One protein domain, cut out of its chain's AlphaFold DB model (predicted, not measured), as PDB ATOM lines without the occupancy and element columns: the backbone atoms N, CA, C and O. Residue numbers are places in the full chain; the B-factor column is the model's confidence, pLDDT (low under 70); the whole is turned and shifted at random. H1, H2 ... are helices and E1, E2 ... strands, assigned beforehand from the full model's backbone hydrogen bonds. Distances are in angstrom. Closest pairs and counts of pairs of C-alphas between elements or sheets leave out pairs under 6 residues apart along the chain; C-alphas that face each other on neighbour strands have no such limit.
ATOM      1  N   LEU A  29      78.006  76.079 101.075       91.56
ATOM      2  CA  LEU A  29      77.292  74.837 100.912       91.56
ATOM      3  C   LEU A  29      76.293  74.688 102.059       91.56
ATOM      4  O   LEU A  29      76.650  74.911 103.213       91.56
ATOM      5  N   THR A  30      75.092  74.206 101.769       94.56
ATOM      6  CA  THR A  30      74.098  73.850 102.787       94.56
ATOM      7  C   THR A  30      73.454  72.496 102.472       94.56
ATOM      8  O   THR A  30      73.620  71.946 101.380       94.56
ATOM      9  N   LEU A  31      72.732  71.917 103.433       93.94
ATOM     10  CA  LEU A  31      71.822  70.804 103.160       93.94
ATOM     11  C   LEU A  31      70.458  71.357 102.754       93.94
ATOM     12  O   LEU A  31      69.921  72.221 103.435       93.94
ATOM     13  N   SER A  32      69.906  70.827 101.665       93.38
ATOM     14  CA  SER A  32      68.483  70.980 101.340       93.38
ATOM     15  C   SER A  32      67.606  70.272 102.377       93.38
ATOM     16  O   SER A  32      68.102  69.463 103.165       93.38
ATOM     17  N   ASP A  33      66.296  70.477 102.302       94.25
ATOM     18  CA  ASP A  33      65.319  69.776 103.142       94.25
ATOM     19  C   ASP A  33      65.397  68.253 102.944       94.25
ATOM     20  O   ASP A  33      65.410  67.498 103.915       94.25
ATOM     21  N   GLU A  34      65.606  67.780 101.706       93.50
ATOM     22  CA  GLU A  34      65.878  66.361 101.426       93.50
ATOM     23  C   GLU A  34      67.161  65.886 102.131       93.50
ATOM     24  O   GLU A  34      67.198  64.811 102.736       93.50
ATOM     25  N   GLY A  35      68.217  66.705 102.092       94.12
ATOM     26  CA  GLY A  35      69.478  66.454 102.788       94.12
ATOM     27  C   GLY A  35      69.310  66.362 104.307       94.12
ATOM     28  O   GLY A  35      69.846  65.448 104.937       94.12
ATOM     29  N   LEU A  36      68.530  67.271 104.894       96.62
ATOM     30  CA  LEU A  36      68.211  67.302 106.321       96.62
ATOM     31  C   LEU A  36      67.350  66.100 106.731       96.62
ATOM     32  O   LEU A  36      67.678  65.408 107.698       96.62
ATOM     33  N   MET A  37      66.318  65.768 105.954       96.44
ATOM     34  CA  MET A  37      65.487  64.578 106.175       96.44
ATOM     35  C   MET A  37      66.295  63.278 106.077       96.44
ATOM     36  O   MET A  37      66.010  62.294 106.774       96.44
ATOM     37  N   ALA A  38      67.339  63.267 105.244       96.25
ATOM     38  CA  ALA A  38      68.195  62.111 105.025       96.25
ATOM     39  C   ALA A  38      69.196  61.816 106.155       96.25
ATOM     40  O   ALA A  38      69.752  60.706 106.140       96.25
ATOM     41  N   LEU A  39      69.421  62.744 107.098       96.31
ATOM     42  CA  LEU A  39      70.257  62.538 108.291       96.31
ATOM     43  C   LEU A  39      69.737  61.345 109.095       96.31
ATOM     44  O   LEU A  39      68.542  61.272 109.366       96.31
ATOM     45  N   ASP A  40      70.603  60.397 109.450       95.44
ATOM     46  CA  ASP A  40      70.167  59.158 110.120       95.44
ATOM     47  C   ASP A  40      71.260  58.442 110.924       95.44
ATOM     48  O   ASP A  40      71.054  57.351 111.449       95.44
ATOM     49  N   GLU A  41      72.453  59.028 111.023       92.44
ATOM     50  CA  GLU A  41      73.581  58.399 111.704       92.44
ATOM     51  C   GLU A  41      74.033  59.260 112.885       92.44
ATOM     52  O   GLU A  41      74.378  60.434 112.736       92.44
ATOM     53  N   TYR A  42      74.076  58.665 114.076       89.75
ATOM     54  CA  TYR A  42      74.765  59.258 115.216       89.75
ATOM     55  C   TYR A  42      76.268  59.155 114.980       89.75
ATOM     56  O   TYR A  42      76.785  58.068 114.727       89.75
ATOM     57  N   SER A  43      76.973  60.284 115.047       74.94
ATOM     58  CA  SER A  43      78.399  60.359 114.720       74.94
ATOM     59  C   SER A  43      79.216  59.270 115.437       74.94
ATOM     60  O   SER A  43      79.384  59.336 116.657       74.94
ATOM     61  N   PRO A  44      79.847  58.325 114.711       63.41
ATOM     62  CA  PRO A  44      80.535  57.195 115.342       63.41
ATOM     63  C   PRO A  44      81.858  57.576 116.027       63.41
ATOM     64  O   PRO A  44      82.513  56.723 116.619       63.41
ATOM     65  N   HIS A  45      82.297  58.836 115.929       67.00
ATOM     66  CA  HIS A  45      83.537  59.306 116.562       67.00
ATOM     67  C   HIS A  45      83.356  59.740 118.013       67.00
ATOM     68  O   HIS A  45      84.350  59.867 118.722       67.00
ATOM     69  N   ILE A  46      82.117  59.950 118.460       72.69
ATOM     70  CA  ILE A  46      81.829  60.318 119.844       72.69
ATOM     71  C   ILE A  46      80.910  59.240 120.396       72.69
ATOM     72  O   ILE A  46      79.686  59.336 120.350       72.69
ATOM     73  N   SER A  47      81.530  58.150 120.842       74.06
ATOM     74  CA  SER A  47      80.812  57.041 121.452       74.06
ATOM     75  C   SER A  47      80.254  57.446 122.817       74.06
ATOM     76  O   SER A  47      80.841  58.241 123.550       74.06
ATOM     77  N   GLY A  48      79.101  56.877 123.165       83.88
ATOM     78  CA  GLY A  48      78.502  57.032 124.490       83.88
ATOM     79  C   GLY A  48      77.590  58.244 124.671       83.88
ATOM     80  O   GLY A  48      77.025  58.367 125.756       83.88
ATOM     81  N   LEU A  49      77.404  59.088 123.646       92.12
ATOM     82  CA  LEU A  49      76.340  60.097 123.647       92.12
ATOM     83  C   LEU A  49      74.974  59.427 123.772       92.12
ATOM     84  O   LEU A  49      74.735  58.394 123.146       92.12
ATOM     85  N   LYS A  50      74.099  60.007 124.597       94.06
ATOM     86  CA  LYS A  50      72.790  59.409 124.907       94.06
ATOM     87  C   LYS A  50      71.592  60.214 124.415       94.06
ATOM     88  O   LYS A  50      70.471  59.741 124.565       94.06
ATOM     89  N   ALA A  51      71.808  61.402 123.857       96.56
ATOM     90  CA  ALA A  51      70.732  62.161 123.239       96.56
ATOM     91  C   ALA A  51      70.265  61.488 121.938       96.56
ATOM     92  O   ALA A  51      71.073  60.920 121.199       96.56
ATOM     93  N   THR A  52      68.967  61.564 121.656       97.25
ATOM     94  CA  THR A  52      68.321  60.854 120.545       97.25
ATOM     95  C   THR A  52      67.376  61.759 119.773       97.25
ATOM     96  O   THR A  52      66.661  62.558 120.375       97.25
ATOM     97  N   ILE A  53      67.313  61.584 118.455       98.06
ATOM     98  CA  ILE A  53      66.230  62.133 117.636       98.06
ATOM     99  C   ILE A  53      64.975  61.293 117.885       98.06
ATOM    100  O   ILE A  53      65.000  60.081 117.666       98.06
ATOM    101  N   LEU A  54      63.906  61.929 118.357       98.12
ATOM    102  CA  LEU A  54      62.593  61.307 118.521       98.12
ATOM    103  C   LEU A  54      61.804  61.348 117.213       98.12
ATOM    104  O   LEU A  54      61.227  60.343 116.804       98.12
ATOM    105  N   GLU A  55      61.808  62.505 116.553       97.88
ATOM    106  CA  GLU A  55      61.046  62.743 115.334       97.88
ATOM    107  C   GLU A  55      61.769  63.746 114.423       97.88
ATOM    108  O   GLU A  55      62.547  64.583 114.887       97.88
ATOM    109  N   LYS A  56      61.509  63.633 113.116       97.81
ATOM    110  CA  LYS A  56      61.908  64.589 112.079       97.81
ATOM    111  C   LYS A  56      60.686  64.903 111.230       97.81
ATOM    112  O   LYS A  56      60.043  63.961 110.758       97.81
ATOM    113  N   ARG A  57      60.381  66.178 111.021       97.94
ATOM    114  CA  ARG A  57      59.200  66.609 110.265       97.94
ATOM    115  C   ARG A  57      59.589  67.640 109.223       97.94
ATOM    116  O   ARG A  57      60.234  68.635 109.543       97.94
ATOM    117  N   ASP A  58      59.169  67.385 107.993       96.12
ATOM    118  CA  ASP A  58      59.137  68.401 106.946       96.12
ATOM    119  C   ASP A  58      58.039  69.420 107.284       96.12
ATOM    120  O   ASP A  58      56.980  69.034 107.795       96.12
ATOM    121  N   VAL A  59      58.295  70.706 107.056       95.38
ATOM    122  CA  VAL A  59      57.382  71.795 107.439       95.38
ATOM    123  C   VAL A  59      57.046  72.680 106.248       95.38
ATOM    124  O   VAL A  59      57.673  72.619 105.199       95.38
ATOM    125  N   GLU A  60      56.013  73.512 106.385       92.19
ATOM    126  CA  GLU A  60      55.711  74.499 105.351       92.19
ATOM    127  C   GLU A  60      56.806  75.576 105.323       92.19
ATOM    128  O   GLU A  60      56.953  76.355 106.266       92.19
ATOM    129  N   GLY A  61      57.560  75.626 104.225       91.06
ATOM    130  CA  GLY A  61      58.701  76.526 104.058       91.06
ATOM    131  C   GLY A  61      60.029  75.763 104.036       91.06
ATOM    132  O   GLY A  61      60.020  74.541 103.967       91.06
ATOM    133  N   PRO A  62      61.170  76.471 104.028       92.25
ATOM    134  CA  PRO A  62      62.475  75.824 104.060       92.25
ATOM    135  C   PRO A  62      62.747  75.213 105.436       92.25
ATOM    136  O   PRO A  62      62.475  75.834 106.465       92.25
ATOM    137  N   GLY A  63      63.394  74.056 105.444       96.12
ATOM    138  CA  GLY A  63      63.925  73.413 106.635       96.12
ATOM    139  C   GLY A  63      63.109  72.239 107.160       96.12
ATOM    140  O   GLY A  63      62.074  71.848 106.638       96.12
ATOM    141  N   VAL A  64      63.635  71.645 108.228       98.50
ATOM    142  CA  VAL A  64      63.109  70.437 108.866       98.50
ATOM    143  C   VAL A  64      63.127  70.640 110.374       98.50
ATOM    144  O   VAL A  64      64.125  71.097 110.942       98.50
ATOM    145  N   GLU A  65      62.037  70.278 111.041       98.56
ATOM    146  CA  GLU A  65      61.982  70.219 112.496       98.56
ATOM    147  C   GLU A  65      62.540  68.899 113.017       98.56
ATOM    148  O   GLU A  65      62.222  67.820 112.515       98.56
ATOM    149  N   PHE A  66      63.330  68.989 114.082       98.75
ATOM    150  CA  PHE A  66      63.881  67.860 114.812       98.75
ATOM    151  C   PHE A  66      63.444  67.941 116.268       98.75
ATOM    152  O   PHE A  66      63.777  68.908 116.956       98.75
ATOM    153  N   ASP A  67      62.787  66.892 116.752       98.62
ATOM    154  CA  ASP A  67      62.576  66.706 118.184       98.62
ATOM    155  C   ASP A  67      63.732  65.889 118.747       98.62
ATOM    156  O   ASP A  67      63.951  64.734 118.368       98.62
ATOM    157  N   ILE A  68      64.491  66.499 119.648       98.50
ATOM    158  CA  ILE A  68      65.705  65.923 120.218       98.50
ATOM    159  C   ILE A  68      65.490  65.730 121.710       98.50
ATOM    160  O   ILE A  68      65.300  66.695 122.448       98.50
ATOM    161  N   TYR A  69      65.571  64.483 122.158       97.94
ATOM    162  CA  TYR A  69      65.538  64.145 123.571       97.94
ATOM    163  C   TYR A  69      66.950  64.059 124.137       97.94
ATOM    164  O   TYR A  69      67.778  63.273 123.671       97.94
ATOM    165  N   PHE A  70      67.202  64.841 125.177       96.94
ATOM    166  CA  PHE A  70      68.401  64.772 125.998       96.94
ATOM    167  C   PHE A  70      68.019  64.132 127.335       96.94
ATOM    168  O   PHE A  70      67.276  64.753 128.086       96.94
ATOM    169  N   PRO A  71      68.503  62.923 127.675       96.44
ATOM    170  CA  PRO A  71      68.120  62.237 128.917       96.44
ATOM    171  C   PRO A  71      68.680  62.862 130.203       96.44
ATOM    172  O   PRO A  71      68.372  62.383 131.290       96.44
ATOM    173  N   GLY A  72      69.521  63.890 130.094       93.56
ATOM    174  CA  GLY A  72      70.132  64.564 131.230       93.56
ATOM    175  C   GLY A  72      70.965  65.767 130.799       93.56
ATOM    176  O   GLY A  72      71.374  65.896 129.645       93.56
ATOM    177  N   ASN A  73      71.256  66.653 131.750       92.69
ATOM    178  CA  ASN A  73      71.910  67.940 131.494       92.69
ATOM    179  C   ASN A  73      73.445  67.919 131.635       92.69
ATOM    180  O   ASN A  73      74.081  68.973 131.699       92.69
ATOM    181  N   LYS A  74      74.063  66.733 131.690       92.69
ATOM    182  CA  LYS A  74      75.524  66.554 131.757       92.69
ATOM    183  C   LYS A  74      76.016  65.648 130.645       92.69
ATOM    184  O   LYS A  74      75.286  64.805 130.144       92.69
ATOM    185  N   HIS A  75      77.285  65.782 130.278       91.19
ATOM    186  CA  HIS A  75      77.903  64.844 129.347       91.19
ATOM    187  C   HIS A  75      77.907  63.421 129.945       91.19
ATOM    188  O   HIS A  75      78.275  63.271 131.114       91.19
ATOM    189  N   PRO A  76      77.554  62.369 129.178       92.62
ATOM    190  CA  PRO A  76      77.301  62.354 127.728       92.62
ATOM    191  C   PRO A  76      75.816  62.474 127.323       92.62
ATOM    192  O   PRO A  76      75.452  62.235 126.175       92.62
ATOM    193  N   GLU A  77      74.937  62.798 128.262       94.38
ATOM    194  CA  GLU A  77      73.479  62.848 128.082       94.38
ATOM    195  C   GLU A  77      72.994  64.144 127.428       94.38
ATOM    196  O   GLU A  77      71.918  64.180 126.842       94.38
ATOM    197  N   ASN A  78      73.824  65.183 127.465       95.25
ATOM    198  CA  ASN A  78      73.467  66.539 127.075       95.25
ATOM    199  C   ASN A  78      73.837  66.915 125.633       95.25
ATOM    200  O   ASN A  78      73.764  68.094 125.303       95.25
ATOM    201  N   SER A  79      74.333  65.981 124.817       95.81
ATOM    202  CA  SER A  79      74.952  66.286 123.519       95.81
ATOM    203  C   SER A  79      74.561  65.281 122.438       95.81
ATOM    204  O   SER A  79      74.514  64.080 122.698       95.81
ATOM    205  N   ILE A  80      74.377  65.766 121.209       96.81
ATOM    206  CA  ILE A  80      74.128  64.971 120.005       96.81
ATOM    207  C   ILE A  80      75.004  65.443 118.839       96.81
ATOM    208  O   ILE A  80      75.315  66.626 118.693       96.81
ATOM    209  N   TYR A  81      75.390  64.494 117.988       96.69
ATOM    210  CA  TYR A  81      75.999  64.728 116.681       96.69
ATOM    211  C   TYR A  81      75.261  63.840 115.684       96.69
ATOM    212  O   TYR A  81      75.367  62.614 115.774       96.69
ATOM    213  N   TYR A  82      74.520  64.443 114.762       97.12
ATOM    214  CA  TYR A  82      73.622  63.733 113.857       97.12
ATOM    215  C   TYR A  82      73.972  64.081 112.412       97.12
ATOM    216  O   TYR A  82      73.984  65.250 112.023       97.12
ATOM    217  N   VAL A  83      74.361  63.067 111.642       96.38
ATOM    218  CA  VAL A  83      75.001  63.227 110.333       96.38
ATOM    219  C   VAL A  83      74.346  62.365 109.261       96.38
ATOM    220  O   VAL A  83      73.595  61.424 109.535       96.38
ATOM    221  N   LEU A  84      74.656  62.695 108.008       94.69
ATOM    222  CA  LEU A  84      74.325  61.865 106.863       94.69
ATOM    223  C   LEU A  84      75.032  60.509 106.981       94.69
ATOM    224  O   LEU A  84      76.247  60.478 107.212       94.69
ATOM    225  N   PRO A  85      74.318  59.397 106.729       93.69
ATOM    226  CA  PRO A  85      74.948  58.098 106.581       93.69
ATOM    227  C   PRO A  85      76.017  58.129 105.495       93.69
ATOM    228  O   PRO A  85      75.777  58.666 104.410       93.69
ATOM    229  N   LYS A  86      77.170  57.490 105.732       90.62
ATOM    230  CA  LYS A  86      78.322  57.552 104.806       90.62
ATOM    231  C   LYS A  86      77.956  57.297 103.336       90.62
ATOM    232  O   LYS A  86      78.394  58.033 102.459       90.62
ATOM    233  N   ARG A  87      77.131  56.279 103.058       89.25
ATOM    234  CA  ARG A  87      76.695  55.955 101.686       89.25
ATOM    235  C   ARG A  87      75.828  57.052 101.065       89.25
ATOM    236  O   ARG A  87      75.983  57.347  99.888       89.25
ATOM    237  N   LYS A  88      74.919  57.652 101.844       89.75
ATOM    238  CA  LYS A  88      74.082  58.761 101.361       89.75
ATOM    239  C   LYS A  88      74.940  59.984 101.065       89.75
ATOM    240  O   LYS A  88      74.781  60.577 100.010       89.75
ATOM    241  N   LEU A  89      75.885  60.292 101.951       89.31
ATOM    242  CA  LEU A  89      76.848  61.368 101.756       89.31
ATOM    243  C   LEU A  89      77.647  61.181 100.456       89.31
ATOM    244  O   LEU A  89      77.695  62.085  99.631       89.31
ATOM    245  N   GLU A  90      78.237  60.001 100.242       88.75
ATOM    246  CA  GLU A  90      79.004  59.704  99.022       88.75
ATOM    247  C   GLU A  90      78.161  59.874  97.749       88.75
ATOM    248  O   GLU A  90      78.656  60.420  96.767       88.75
ATOM    249  N   ASN A  91      76.886  59.474  97.781       87.19
ATOM    250  CA  ASN A  91      75.967  59.651  96.657       87.19
ATOM    251  C   ASN A  91      75.571  61.121  96.441       87.19
ATOM    252  O   ASN A  91      75.532  61.579  95.304       87.19
ATOM    253  N   MET A  92      75.290  61.866  97.515       86.31
ATOM    254  CA  MET A  92      74.875  63.274  97.450       86.31
ATOM    255  C   MET A  92      75.982  64.194  96.931       86.31
ATOM    256  O   MET A  92      75.702  65.170  96.244       86.31
ATOM    257  N   PHE A  93      77.238  63.870  97.238       83.31
ATOM    258  CA  PHE A  93      78.408  64.624  96.786       83.31
ATOM    259  C   PHE A  93      79.049  64.048  95.517       83.31
ATOM    260  O   PHE A  93      80.116  64.500  95.097       83.31
ATOM    261  N   GLN A  94      78.428  63.052  94.879       84.00
ATOM    262  CA  GLN A  94      78.976  62.459  93.665       84.00
ATOM    263  C   GLN A  94      78.997  63.486  92.525       84.00
ATOM    264  O   GLN A  94      77.959  63.979  92.095       84.00
ATOM    265  N   GLY A  95      80.194  63.785  92.013       79.94
ATOM    266  CA  GLY A  95      80.382  64.767  90.940       79.94
ATOM    267  C   GLY A  95      80.350  66.228  91.401       79.94
ATOM    268  O   GLY A  95      80.459  67.116  90.563       79.94
ATOM    269  N   VAL A  96      80.236  66.481  92.709       81.06
ATOM    270  CA  VAL A  96      80.347  67.821  93.291       81.06
ATOM    271  C   VAL A  96      81.821  68.130  93.554       81.06
ATOM    272  O   VAL A  96      82.495  67.391  94.274       81.06
ATOM    273  N   ASP A  97      82.323  69.234  92.999       84.31
ATOM    274  CA  ASP A  97      83.661  69.737  93.319       84.31
ATOM    275  C   ASP A  97      83.648  70.432  94.687       84.31
ATOM    276  O   ASP A  97      83.390  71.629  94.801       84.31
ATOM    277  N   VAL A  98      83.899  69.659  95.744       84.00
ATOM    278  CA  VAL A  98      83.928  70.153  97.130       84.00
ATOM    279  C   VAL A  98      84.945  71.283  97.316       84.00
ATOM    280  O   VAL A  98      84.694  72.190  98.104       84.00
ATOM    281  N   ALA A  99      86.061  71.263  96.581       85.00
ATOM    282  CA  ALA A  99      87.115  72.268  96.713       85.00
ATOM    283  C   ALA A  99      86.680  73.662  96.228       85.00
ATOM    284  O   ALA A  99      87.361  74.644  96.512       85.00
ATOM    285  N   SER A 100      85.551  73.752  95.517       85.81
ATOM    286  CA  SER A 100      84.946  75.024  95.115       85.81
ATOM    287  C   SER A 100      84.162  75.723  96.232       85.81
ATOM    288  O   SER A 100      83.810  76.890  96.066       85.81
ATOM    289  N   TYR A 101      83.905  75.042  97.357       89.00
ATOM    290  CA  TYR A 101      83.145  75.581  98.486       89.00
ATOM    291  C   TYR A 101      84.049  75.941  99.665       89.00
ATOM    292  O   TYR A 101      84.897  75.158 100.088       89.00
ATOM    293  N   ASP A 102      83.795  77.098 100.266       91.12
ATOM    294  CA  ASP A 102      84.598  77.634 101.369       91.12
ATOM    295  C   ASP A 102      84.036  77.283 102.752       91.12
ATOM    296  O   ASP A 102      84.756  77.260 103.760       91.12
ATOM    297  N   ALA A 103      82.726  77.050 102.838       93.75
ATOM    298  CA  ALA A 103      82.046  76.820 104.101       93.75
ATOM    299  C   ALA A 103      80.790  75.963 103.947       93.75
ATOM    300  O   ALA A 103      80.180  75.910 102.885       93.75
ATOM    301  N   PHE A 104      80.420  75.324 105.050       94.88
ATOM    302  CA  PHE A 104      79.161  74.636 105.258       94.88
ATOM    303  C   PHE A 104      78.326  75.409 106.280       94.88
ATOM    304  O   PHE A 104      78.824  75.726 107.365       94.88
ATOM    305  N   GLU A 105      77.082  75.717 105.941       96.12
ATOM    306  CA  GLU A 105      76.210  76.592 106.718       96.12
ATOM    307  C   GLU A 105      74.859  75.931 106.977       96.12
ATOM    308  O   GLU A 105      74.338  75.213 106.131       96.12
ATOM    309  N   LEU A 106      74.312  76.162 108.169       97.81
ATOM    310  CA  LEU A 106      72.935  75.831 108.526       97.81
ATOM    311  C   LEU A 106      72.404  76.930 109.446       97.81
ATOM    312  O   LEU A 106      73.133  77.432 110.314       97.81
ATOM    313  N   LYS A 107      71.126  77.268 109.288       97.81
ATOM    314  CA  LYS A 107      70.403  78.128 110.223       97.81
ATOM    315  C   LYS A 107      69.645  77.261 111.217       97.81
ATOM    316  O   LYS A 107      69.038  76.260 110.854       97.81
ATOM    317  N   PHE A 108      69.689  77.661 112.477       98.56
ATOM    318  CA  PHE A 108      69.062  76.965 113.588       98.56
ATOM    319  C   PHE A 108      68.090  77.904 114.281       98.56
ATOM    320  O   PHE A 108      68.459  79.036 114.595       98.56
ATOM    321  N   THR A 109      66.888  77.422 114.576       98.25
ATOM    322  CA  THR A 109      65.876  78.152 115.341       98.25
ATOM    323  C   THR A 109      65.313  77.238 116.424       98.25
ATOM    324  O   THR A 109      64.740  76.192 116.124       98.25
ATOM    325  N   LEU A 110      65.472  77.616 117.695       97.75
ATOM    326  CA  LEU A 110      64.877  76.878 118.809       97.75
ATOM    327  C   LEU A 110      63.373  77.158 118.840       97.75
ATOM    328  O   LEU A 110      62.956  78.309 118.965       97.75
ATOM    329  N   MET A 111      62.557  76.118 118.696       97.56
ATOM    330  CA  MET A 111      61.105  76.246 118.577       97.56
ATOM    331  C   MET A 111      60.405  76.035 119.914       97.56
ATOM    332  O   MET A 111      59.514  76.800 120.268       97.56
ATOM    333  N   SER A 112      60.814  75.022 120.669       96.88
ATOM    334  CA  SER A 112      60.230  74.747 121.976       96.88
ATOM    335  C   SER A 112      61.205  73.990 122.872       96.88
ATOM    336  O   SER A 112      62.159  73.363 122.401       96.88
ATOM    337  N   VAL A 113      60.948  74.067 124.174       95.56
ATOM    338  CA  VAL A 113      61.544  73.222 125.208       95.56
ATOM    339  C   VAL A 113      60.391  72.567 125.957       95.56
ATOM    340  O   VAL A 113      59.500  73.260 126.444       95.56
ATOM    341  N   ASP A 114      60.374  71.237 125.992       94.62
ATOM    342  CA  ASP A 114      59.312  70.414 126.583       94.62
ATOM    343  C   ASP A 114      57.902  70.798 126.094       94.62
ATOM    344  O   ASP A 114      56.925  70.784 126.842       94.62
ATOM    345  N   GLY A 115      57.797  71.167 124.812       94.44
ATOM    346  CA  GLY A 115      56.546  71.587 124.175       94.44
ATOM    347  C   GLY A 115      56.109  73.021 124.493       94.44
ATOM    348  O   GLY A 115      55.052  73.438 124.026       94.44
ATOM    349  N   ASN A 116      56.903  73.789 125.246       93.69
ATOM    350  CA  ASN A 116      56.657  75.201 125.525       93.69
ATOM    351  C   ASN A 116      57.583  76.097 124.682       93.69
ATOM    352  O   ASN A 116      58.806  75.945 124.708       93.69
ATOM    353  N   ASP A 117      57.010  77.037 123.929       93.50
ATOM    354  CA  ASP A 117      57.740  77.994 123.085       93.50
ATOM    355  C   ASP A 117      58.198  79.263 123.828       93.50
ATOM    356  O   ASP A 117      58.941  80.071 123.259       93.50
ATOM    357  N   SER A 118      57.757  79.407 125.081       89.56
ATOM    358  CA  SER A 118      57.983  80.538 125.981       89.56
ATOM    359  C   SER A 118      58.139  80.042 127.431       89.56
ATOM    360  O   SER A 118      57.343  80.399 128.303       89.56
ATOM    361  N   PRO A 119      59.107  79.152 127.721       84.81
ATOM    362  CA  PRO A 119      59.282  78.621 129.063       84.81
ATOM    363  C   PRO A 119      59.800  79.698 130.024       84.81
ATOM    364  O   PRO A 119      60.736  80.429 129.705       84.81
ATOM    365  N   ASP A 120      59.249  79.735 131.242       73.56
ATOM    366  CA  ASP A 120      59.696  80.639 132.321       73.56
ATOM    367  C   ASP A 120      61.166  80.406 132.719       73.56
ATOM    368  O   ASP A 120      61.833  81.270 133.291       73.56
ATOM    369  N   SER A 121      61.677  79.213 132.418       68.75
ATOM    370  CA  SER A 121      63.069  78.823 132.586       68.75
ATOM    371  C   SER A 121      63.524  78.039 131.365       68.75
ATOM    372  O   SER A 121      62.934  77.016 131.028       68.75
ATOM    373  N   GLY A 122      64.602  78.484 130.730       71.81
ATOM    374  CA  GLY A 122      65.217  77.786 129.610       71.81
ATOM    375  C   GLY A 122      66.726  77.950 129.652       71.81
ATOM    376  O   GLY A 122      67.248  79.006 130.025       71.81
ATOM    377  N   GLY A 123      67.443  76.896 129.286       89.88
ATOM    378  CA  GLY A 123      68.887  76.973 129.186       89.88
ATOM    379  C   GLY A 123      69.385  77.479 127.845       89.88
ATOM    380  O   GLY A 123      68.620  77.791 126.931       89.88
ATOM    381  N   ILE A 124      70.707  77.560 127.732       95.12
ATOM    382  CA  ILE A 124      71.380  77.835 126.464       95.12
ATOM    383  C   ILE A 124      71.632  76.506 125.761       95.12
ATOM    384  O   ILE A 124      72.271  75.608 126.325       95.12
ATOM    385  N   LEU A 125      71.123  76.389 124.537       97.00
ATOM    386  CA  LEU A 125      71.420  75.296 123.625       97.00
ATOM    387  C   LEU A 125      72.526  75.770 122.687       97.00
ATOM    388  O   LEU A 125      72.417  76.821 122.059       97.00
ATOM    389  N   VAL A 126      73.607  75.008 122.610       97.56
ATOM    390  CA  VAL A 126      74.697  75.266 121.675       97.56
ATOM    391  C   VAL A 126      74.506  74.372 120.463       97.56
ATOM    392  O   VAL A 126      74.404  73.157 120.607       97.56
ATOM    393  N   VAL A 127      74.481  74.960 119.276       98.50
ATOM    394  CA  VAL A 127      74.261  74.277 117.996       98.50
ATOM    395  C   VAL A 127      75.429  74.514 117.046       98.50
ATOM    396  O   VAL A 127      76.234  75.421 117.253       98.50
ATOM    397  N   GLY A 128      75.546  73.697 116.002       98.19
ATOM    398  CA  GLY A 128      76.565  73.907 114.980       98.19
ATOM    399  C   GLY A 128      76.356  73.086 113.715       98.19
ATOM    400  O   GLY A 128      76.022  71.901 113.774       98.19
ATOM    401  N   ALA A 129      76.619  73.719 112.573       97.62
ATOM    402  CA  ALA A 129      76.744  73.082 111.269       97.62
ATOM    403  C   ALA A 129      78.011  72.222 111.257       97.62
ATOM    404  O   ALA A 129      79.134  72.730 111.318       97.62
ATOM    405  N   LEU A 130      77.838  70.906 111.230       96.25
ATOM    406  CA  LEU A 130      78.916  69.943 111.398       96.25
ATOM    407  C   LEU A 130      79.400  69.465 110.032       96.25
ATOM    408  O   LEU A 130      78.661  68.799 109.308       96.25
ATOM    409  N   ILE A 131      80.669  69.723 109.722       93.88
ATOM    410  CA  ILE A 131      81.320  69.238 108.503       93.88
ATOM    411  C   ILE A 131      82.687  68.650 108.852       93.88
ATOM    412  O   ILE A 131      83.466  69.247 109.591       93.88
ATOM    413  N   ASN A 132      82.983  67.438 108.372       92.00
ATOM    414  CA  ASN A 132      84.261  66.750 108.626       92.00
ATOM    415  C   ASN A 132      84.688  66.660 110.111       92.00
ATOM    416  O   ASN A 132      85.869  66.525 110.417       92.00
ATOM    417  N   GLY A 133      83.729  66.700 111.041       89.31
ATOM    418  CA  GLY A 133      83.997  66.658 112.483       89.31
ATOM    419  C   GLY A 133      84.331  68.012 113.121       89.31
ATOM    420  O   GLY A 133      84.522  68.061 114.333       89.31
ATOM    421  N   ALA A 134      84.364  69.095 112.346       93.06
ATOM    422  CA  ALA A 134      84.472  70.459 112.847       93.06
ATOM    423  C   ALA A 134      83.104  71.150 112.827       93.06
ATOM    424  O   ALA A 134      82.248  70.834 111.998       93.06
ATOM    425  N   TYR A 135      82.913  72.111 113.727       95.69
ATOM    426  CA  TYR A 135      81.777  73.025 113.703       95.69
ATOM    427  C   TYR A 135      82.140  74.356 114.368       95.69
ATOM    428  O   TYR A 135      83.020  74.407 115.232       95.69
ATOM    429  N   ARG A 136      81.457  75.433 113.974       96.38
ATOM    430  CA  ARG A 136      81.438  76.697 114.715       96.38
ATOM    431  C   ARG A 136      80.235  76.685 115.673       96.38
ATOM    432  O   ARG A 136      79.119  76.536 115.194       96.38
ATOM    433  N   PRO A 137      80.426  76.793 116.998       97.50
ATOM    434  CA  PRO A 137      79.307  76.783 117.935       97.50
ATOM    435  C   PRO A 137      78.528  78.099 117.885       97.50
ATOM    436  O   PRO A 137      79.130  79.173 117.867       97.50
ATOM    437  N   GLU A 138      77.206  78.000 117.959       97.75
ATOM    438  CA  GLU A 138      76.285  79.116 118.158       97.75
ATOM    439  C   GLU A 138      75.393  78.855 119.368       97.75
ATOM    440  O   GLU A 138      74.967  77.726 119.592       97.75
ATOM    441  N   ALA A 139      75.114  79.891 120.154       96.25
ATOM    442  CA  ALA A 139      74.289  79.797 121.353       96.25
ATOM    443  C   ALA A 139      72.887  80.348 121.077       96.25
ATOM    444  O   ALA A 139      72.752  81.518 120.718       96.25
ATOM    445  N   ILE A 140      71.859  79.527 121.295       96.94
ATOM    446  CA  ILE A 140      70.448  79.904 121.160       96.94
ATOM    447  C   ILE A 140      69.667  79.576 122.435       96.94
ATOM    448  O   ILE A 140      70.027  78.667 123.188       96.94
ATOM    449  N   SER A 141      68.604  80.328 122.707       95.38
ATOM    450  CA  SER A 141      67.724  80.095 123.857       95.38
ATOM    451  C   SER A 141      66.334  80.690 123.624       95.38
ATOM    452  O   SER A 141      66.163  81.564 122.776       95.38
ATOM    453  N   LEU A 142      65.349  80.217 124.391       93.94
ATOM    454  CA  LEU A 142      64.031  80.854 124.511       93.94
ATOM    455  C   LEU A 142      63.990  81.901 125.636       93.94
ATOM    456  O   LEU A 142      63.044  82.678 125.709       93.94
ATOM    457  N   SER A 143      65.012  81.931 126.496       88.62
ATOM    458  CA  SER A 143      65.131  82.900 127.584       88.62
ATOM    459  C   SER A 143      65.444  84.300 127.056       88.62
ATOM    460  O   SER A 143      66.185  84.467 126.082       88.62
ATOM    461  N   GLU A 144      64.926  85.323 127.740       84.31
ATOM    462  CA  GLU A 144      65.204  86.719 127.401       84.31
ATOM    463  C   GLU A 144      66.713  87.022 127.370       84.31
ATOM    464  O   GLU A 144      67.503  86.496 128.156       84.31
ATOM    465  N   GLY A 145      67.123  87.903 126.452       85.06
ATOM    466  CA  GLY A 145      68.519  88.335 126.311       85.06
ATOM    467  C   GLY A 145      69.398  87.432 125.440       85.06
ATOM    468  O   GLY A 145      70.548  87.786 125.181       85.06
ATOM    469  N   HIS A 146      68.865  86.320 124.930       89.25
ATOM    470  CA  HIS A 146      69.548  85.435 123.988       89.25
ATOM    471  C   HIS A 146      68.778  85.323 122.666       89.25
ATOM    472  O   HIS A 146      67.550  85.410 122.652       89.25
ATOM    473  N   PRO A 147      69.475  85.146 121.530       94.62
ATOM    474  CA  PRO A 147      68.801  84.952 120.260       94.62
ATOM    475  C   PRO A 147      68.123  83.576 120.219       94.62
ATOM    476  O   PRO A 147      68.699  82.564 120.618       94.62
ATOM    477  N   ARG A 148      66.902  83.536 119.683       96.12
ATOM    478  CA  ARG A 148      66.169  82.287 119.422       96.12
ATOM    479  C   ARG A 148      66.727  81.517 118.223       96.12
ATOM    480  O   ARG A 148      66.542  80.305 118.128       96.12
ATOM    481  N   SER A 149      67.400  82.220 117.315       97.50
ATOM    482  CA  SER A 149      67.969  81.660 116.094       97.50
ATOM    483  C   SER A 149      69.391  82.142 115.836       97.50
ATOM    484  O   SER A 149      69.777  83.241 116.233       97.50
ATOM    485  N   ALA A 150      70.176  81.310 115.158       97.44
ATOM    486  CA  ALA A 150      71.540  81.626 114.762       97.44
ATOM    487  C   ALA A 150      71.935  80.871 113.488       97.44
ATOM    488  O   ALA A 150      71.441  79.777 113.217       97.44
ATOM    489  N   ILE A 151      72.859  81.453 112.724       97.06
ATOM    490  CA  ILE A 151      73.476  80.817 111.558       97.06
ATOM    491  C   ILE A 151      74.858  80.323 111.971       97.06
ATOM    492  O   ILE A 151      75.701  81.111 112.403       97.06
ATOM    493  N   SER A 152      75.101  79.023 111.822       97.50
ATOM    494  CA  SER A 152      76.421  78.442 112.048       97.50
ATOM    495  C   SER A 152      77.125  78.225 110.720       97.50
ATOM    496  O   SER A 152      76.728  77.361 109.944       97.50
ATOM    497  N   THR A 153      78.257  78.897 110.538       96.56
ATOM    498  CA  THR A 153      79.131  78.742 109.369       96.56
ATOM    499  C   THR A 153      80.419  78.024 109.754       96.56
ATOM    500  O   THR A 153      81.232  78.556 110.520       96.56
ATOM    501  N   THR A 154      80.654  76.846 109.184       95.88
ATOM    502  CA  THR A 154      81.860  76.051 109.432       95.88
ATOM    503  C   THR A 154      82.715  75.976 108.181       95.88
ATOM    504  O   THR A 154      82.257  75.551 107.128       95.88
ATOM    505  N   ARG A 155      83.989  76.369 108.288       94.31
ATOM    506  CA  ARG A 155      84.907  76.366 107.141       94.31
ATOM    507  C   ARG A 155      85.171  74.955 106.626       94.31
ATOM    508  O   ARG A 155      85.437  74.042 107.410       94.31
ATOM    509  N   ILE A 156      85.190  74.822 105.307       91.25
ATOM    510  CA  ILE A 156      85.617  73.616 104.611       91.25
ATOM    511  C   ILE A 156      87.093  73.811 104.256       91.25
ATOM    512  O   ILE A 156      87.448  74.686 103.483       91.25
ATOM    513  N   ASN A 157      87.970  73.006 104.857       82.44
ATOM    514  CA  ASN A 157      89.410  73.009 104.562       82.44
ATOM    515  C   ASN A 157      89.859  71.662 103.969       82.44
ATOM    516  O   ASN A 157      90.973  71.211 104.227       82.44
ATOM    517  N   ALA A 158      88.962  70.967 103.270       79.31
ATOM    518  CA  ALA A 158      89.190  69.610 102.793       79.31
ATOM    519  C   ALA A 158      88.753  69.457 101.337       79.31
ATOM    520  O   ALA A 158      87.760  70.038 100.913       79.31
ATOM    521  N   ASP A 159      89.475  68.609 100.614       82.44
ATOM    522  CA  ASP A 159      89.165  68.161  99.255       82.44
ATOM    523  C   ASP A 159      87.981  67.180  99.206       82.44
ATOM    524  O   ASP A 159      87.383  66.956  98.155       82.44
ATOM    525  N   ARG A 160      87.626  66.590 100.353       86.19
ATOM    526  CA  ARG A 160      86.528  65.637 100.489       86.19
ATOM    527  C   ARG A 160      85.675  65.915 101.722       86.19
ATOM    528  O   ARG A 160      86.180  66.199 102.810       86.19
ATOM    529  N   ILE A 161      84.366  65.714 101.576       89.44
ATOM    530  CA  ILE A 161      83.425  65.654 102.696       89.44
ATOM    531  C   ILE A 161      83.254  64.191 103.124       89.44
ATOM    532  O   ILE A 161      82.900  63.311 102.343       89.44
ATOM    533  N   SER A 162      83.547  63.931 104.391       90.31
ATOM    534  CA  SER A 162      83.412  62.641 105.072       90.31
ATOM    535  C   SER A 162      82.226  62.609 106.036       90.31
ATOM    536  O   SER A 162      81.789  61.528 106.427       90.31
ATOM    537  N   ARG A 163      81.720  63.789 106.424       91.75
ATOM    538  CA  ARG A 163      80.601  64.000 107.351       91.75
ATOM    539  C   ARG A 163      79.933  65.330 107.035       91.75
ATOM    540  O   ARG A 163      80.656  66.311 106.885       91.75
ATOM    541  N   ALA A 164      78.607  65.355 107.028       94.69
ATOM    542  CA  ALA A 164      77.794  66.566 106.980       94.69
ATOM    543  C   ALA A 164      76.537  66.354 107.835       94.69
ATOM    544  O   ALA A 164      75.983  65.252 107.840       94.69
ATOM    545  N   GLY A 165      76.121  67.375 108.577       96.62
ATOM    546  CA  GLY A 165      74.955  67.330 109.457       96.62
ATOM    547  C   GLY A 165      75.021  68.425 110.510       96.62
ATOM    548  O   GLY A 165      75.523  69.515 110.240       96.62
ATOM    549  N   PHE A 166      74.574  68.133 111.727       98.12
ATOM    550  CA  PHE A 166      74.607  69.100 112.819       98.12
ATOM    551  C   PHE A 166      75.031  68.484 114.152       98.12
ATOM    552  O   PHE A 166      75.063  67.266 114.347       98.12
ATOM    553  N   THR A 167      75.362  69.360 115.092       97.88
ATOM    554  CA  THR A 167      75.493  69.035 116.511       97.88
ATOM    555  C   THR A 167      74.623  69.971 117.339       97.88
ATOM    556  O   THR A 167      74.398  71.119 116.955       97.88
ATOM    557  N   ALA A 168      74.129  69.467 118.466       97.81
ATOM    558  CA  ALA A 168      73.472  70.264 119.486       97.81
ATOM    559  C   ALA A 168      73.895  69.764 120.871       97.81
ATOM    560  O   ALA A 168      74.051  68.558 121.077       97.81
ATOM    561  N   HIS A 169      74.085  70.666 121.826       96.12
ATOM    562  CA  HIS A 169      74.283  70.295 123.219       96.12
ATOM    563  C   HIS A 169      73.790  71.359 124.192       96.12
ATOM    564  O   HIS A 169      73.872  72.558 123.937       96.12
ATOM    565  N   MET A 170      73.314  70.919 125.348       95.44
ATOM    566  CA  MET A 170      72.935  71.814 126.432       95.44
ATOM    567  C   MET A 170      74.173  72.365 127.131       95.44
ATOM    568  O   MET A 170      75.028  71.605 127.601       95.44
ATOM    569  N   LEU A 171      74.244  73.684 127.282       92.12
ATOM    570  CA  LEU A 171      75.263  74.307 128.112       92.12
ATOM    571  C   LEU A 171      74.943  74.054 129.596       92.12
ATOM    572  O   LEU A 171      73.968  74.575 130.139       92.12
ATOM    573  N   THR A 172      75.776  73.252 130.261       75.81
ATOM    574  CA  THR A 172      75.508  72.648 131.585       75.81
ATOM    575  C   THR A 172      75.332  73.644 132.738       75.81
ATOM    576  O   THR A 172      74.845  73.275 133.803       75.81
ATOM    577  N   SER A 173      75.706  74.910 132.549       67.75
ATOM    578  CA  SER A 173      75.578  75.977 133.545       67.75
ATOM    579  C   SER A 173      74.213  76.684 133.570       67.75
ATOM    580  O   SER A 173      74.055  77.615 134.354       67.75
ATOM    581  N   HIS A 174      73.231  76.277 132.750       68.94
ATOM    582  CA  HIS A 174      72.032  77.089 132.482       68.94
ATOM    583  C   HIS A 174      70.692  76.348 132.649       68.94
ATOM    584  O   HIS A 174      69.959  76.191 131.692       68.94
ATOM    585  N   GLY A 175      70.316  75.918 133.855       77.75
ATOM    586  CA  GLY A 175      68.892  75.682 134.184       77.75
ATOM    587  C   GLY A 175      68.136  74.562 133.442       77.75
ATOM    588  O   GLY A 175      66.919  74.502 133.558       77.75
ATOM    589  N   TRP A 176      68.816  73.677 132.711       90.12
ATOM    590  CA  TRP A 176      68.205  72.502 132.074       90.12
ATOM    591  C   TRP A 176      67.771  71.448 133.103       90.12
ATOM    592  O   TRP A 176      68.493  71.230 134.084       90.12
ATOM    593  N   ASP A 177      66.655  70.749 132.862       89.62
ATOM    594  CA  ASP A 177      66.195  69.668 133.743       89.62
ATOM    595  C   ASP A 177      67.224  68.515 133.750       89.62
ATOM    596  O   ASP A 177      67.593  67.988 132.694       89.62
ATOM    597  N   PRO A 178      67.745  68.105 134.923       91.25
ATOM    598  CA  PRO A 178      68.676  66.984 135.009       91.25
ATOM    599  C   PRO A 178      68.059  65.620 134.675       91.25
ATOM    600  O   PRO A 178      68.822  64.676 134.482       91.25
ATOM    601  N   ASN A 179      66.731  65.499 134.632       91.94
ATOM    602  CA  ASN A 179      66.009  64.239 134.436       91.94
ATOM    603  C   ASN A 179      65.493  64.037 133.006       91.94
ATOM    604  O   ASN A 179      64.823  63.040 132.738       91.94
ATOM    605  N   GLY A 180      65.801  64.967 132.106       93.94
ATOM    606  CA  GLY A 180      65.466  64.866 130.698       93.94
ATOM    607  C   GLY A 180      64.801  66.127 130.166       93.94
ATOM    608  O   GLY A 180      64.085  66.815 130.883       93.94
ATOM    609  N   THR A 181      65.037  66.426 128.897       95.12
ATOM    610  CA  THR A 181      64.402  67.549 128.199       95.12
ATOM    611  C   THR A 181      64.263  67.198 126.730       95.12
ATOM    612  O   THR A 181      65.198  66.666 126.121       95.12
ATOM    613  N   THR A 182      63.124  67.540 126.146       97.25
ATOM    614  CA  THR A 182      62.924  67.509 124.700       97.25
ATOM    615  C   THR A 182      63.031  68.921 124.156       97.25
ATOM    616  O   THR A 182      62.380  69.835 124.653       97.25
ATOM    617  N   VAL A 183      63.835  69.116 123.119       97.12
ATOM    618  CA  VAL A 183      63.873  70.381 122.379       97.12
ATOM    619  C   VAL A 183      63.371  70.151 120.965       97.12
ATOM    620  O   VAL A 183      63.755  69.167 120.333       97.12
ATOM    621  N   THR A 184      62.556  71.071 120.461       98.44
ATOM    622  CA  THR A 184      62.212  71.120 119.037       98.44
ATOM    623  C   THR A 184      63.087  72.170 118.370       98.44
ATOM    624  O   THR A 184      63.074  73.341 118.759       98.44
ATOM    625  N   LEU A 185      63.862  71.754 117.374       98.38
ATOM    626  CA  LEU A 185      64.796  72.597 116.638       98.38
ATOM    627  C   LEU A 185      64.405  72.613 115.163       98.38
ATOM    628  O   LEU A 185      64.407  71.566 114.522       98.38
ATOM    629  N   LEU A 186      64.107  73.790 114.622       98.62
ATOM    630  CA  LEU A 186      63.995  73.981 113.181       98.62
ATOM    631  C   LEU A 186      65.402  74.216 112.622       98.62
ATOM    632  O   LEU A 186      66.120  75.107 113.089       98.62
ATOM    633  N   ILE A 187      65.797  73.402 111.646       98.44
ATOM    634  CA  ILE A 187      67.067  73.534 110.932       98.44
ATOM    635  C   ILE A 187      66.751  73.844 109.478       98.44
ATOM    636  O   ILE A 187      66.027  73.091 108.837       98.44
ATOM    637  N   GLU A 188      67.302  74.935 108.961       97.44
ATOM    638  CA  GLU A 188      66.993  75.447 107.626       97.44
ATOM    639  C   GLU A 188      68.267  75.525 106.774       97.44
ATOM    640  O   GLU A 188      69.350  75.812 107.313       97.44
ATOM    641  N   PRO A 189      68.156  75.340 105.444       93.75
ATOM    642  CA  PRO A 189      69.192  75.805 104.537       93.75
ATOM    643  C   PRO A 189      69.359  77.326 104.630       93.75
ATOM    644  O   PRO A 189      68.375  78.050 104.794       93.75
ATOM    645  N   ASP A 190      70.580  77.838 104.449       83.12
ATOM    646  CA  ASP A 190      70.711  79.252 104.082       83.12
ATOM    647  C   ASP A 190      70.299  79.422 102.612       83.12
ATOM    648  O   ASP A 190      70.814  78.754 101.715       83.12
ATOM    649  N   LEU A 191      69.337  80.310 102.361       73.19
ATOM    650  CA  LEU A 191      68.764  80.544 101.034       73.19
ATOM    651  C   LEU A 191      69.755  81.183 100.043       73.19
ATOM    652  O   LEU A 191      69.469  81.228  98.848       73.19
ATOM    653  N   ASN A 192      70.892  81.693 100.521       75.00
ATOM    654  CA  ASN A 192      71.950  82.251  99.675       75.00
ATOM    655  C   ASN A 192      73.012  81.214  99.281       75.00
ATOM    656  O   ASN A 192      73.936  81.544  98.530       75.00
ATOM    657  N   ASP A 193      72.881  79.984  99.775       79.88
ATOM    658  CA  ASP A 193      73.891  78.946  99.657       79.88
ATOM    659  C   ASP A 193      73.496  77.875  98.637       79.88
ATOM    660  O   ASP A 193      72.348  77.744  98.208       79.88
ATOM    661  N   VAL A 194      74.479  77.072  98.233       80.00
ATOM    662  CA  VAL A 194      74.243  75.940  97.340       80.00
ATOM    663  C   VAL A 194      73.748  74.747  98.153       80.00
ATOM    664  O   VAL A 194      74.510  74.125  98.897       80.00
ATOM    665  N   SER A 195      72.471  74.409  97.988       81.62
ATOM    666  CA  SER A 195      71.837  73.273  98.662       81.62
ATOM    667  C   SER A 195      72.211  71.925  98.041       81.62
ATOM    668  O   SER A 195      72.194  71.764  96.820       81.62
TER     669      SER A 195
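Overview. This is residues 29 to 195 of the 206 residues of an uncharacterized protein of Candidatus Nealsonbacteria bacterium (UniProt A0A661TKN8). Picture two antiparallel sheets partly face to face as a sandwich: a strongly twisted one in the order E2 - E3 - E10 - E5 - E8 and a smaller one in the order E4 - E9 - E6 - E7. They come close where E5 and E8 cross E6 and leave more room between E3, E10 and E9; the short helix H1 sits at one end of that gap, while H2 lies farther out at the same end of the domain. The printed part has 167 residues, with two named helices and ten named strands in the order E1 H1 E2 E3 E4 H2 E5 E6 E7 E8 E9 E10. The class is mostly strand, although under half of the residues, 77, are in named elements. The whole is compact, with a radius of gyration of the C-alphas of 15.2 A, and the C-alphas span 48 by 33 by 26 A.

Arrangement. Start in the larger sheet at E3, residues 64 to 70, and E10, residues 181 to 188, where N 66 and O 185 are 2.8 A apart, within hydrogen-bond range. On the other side of E3 is the edge strand E2, residues 52 to 58, which forms a hairpin with E3; look at N 54 and O 67, 2.8 A. Beside E10 comes E5, residues 103 to 113, with N 109 and O 186 at 2.9 A, and then the edge strand E8, residues 149 to 155, with N 108 and O 150 at 2.8 A. In the second sheet the inner strands are E9, residues 164 to 170, and E6, residues 125 to 131, with N 126 and O 169 at 2.8 A. The edge strand E4, residues 79 to 83, is the antiparallel neighbour of E9, with N 80 and O 168 at 2.8 A, within hydrogen-bond range; the edge strand E7, residues 138 to 140, forms a hairpin with E6, with N 127 and O 138 at 2.8 A. Between the sheets, the closest C-alphas of E6 and E8 are those of Gly 128 and Ser 152, 5.4 A apart. E3 and E9 are apart, but only just, at 8.4 A. H1, residues 33 to 37, is on the larger sheet at a height of 7.0 A, only just over E3 with 3 of its 5 C-alphas; with residues 35 to 36 it only grazes the second sheet. H2, residues 86 to 92, is not on the second sheet, but only just, with 4 pairs of C-alphas within 10 A. In H1 and H2 every O i to N i+4 pair is within hydrogen-bond range. E1, residues 29 to 31, pairs with no named strand; its residues 29 to 30 pair with residues 194 to 195, parallel.

Along the chain. Find C-alpha 29 at (77.292, 74.837, 100.912), where E1 begins, followed by H1, 6.0 A long. E2 measures 18.1 A, E3 18.8 A and E4 13.5 A, and H2 then runs 9.9 A. Look for C-alpha 103 at (82.046, 76.820, 104.101): from there E5, the longest strand, runs 29.6 A. E6 measures 19.1 A, the short E7 6.6 A, E8 19.9 A and E9 20.7 A. E10 runs 22.2 A and ends at C-alpha 188, (66.993, 75.447, 107.626).

Size, cuts and confidence. The two C-alphas farthest apart, those of Gly 95 and Asp 120, are 48.9 A apart, while those of Leu 29 and Ser 195 are 6.1 A apart. The printed part has no cut. The long links are H1 to E2, with 14 residues, and E5 to E6, with 11. The mean pLDDT of the printed part is 91.5; look for values under 70 at residues 44 to 45, 121 and 173 to 174.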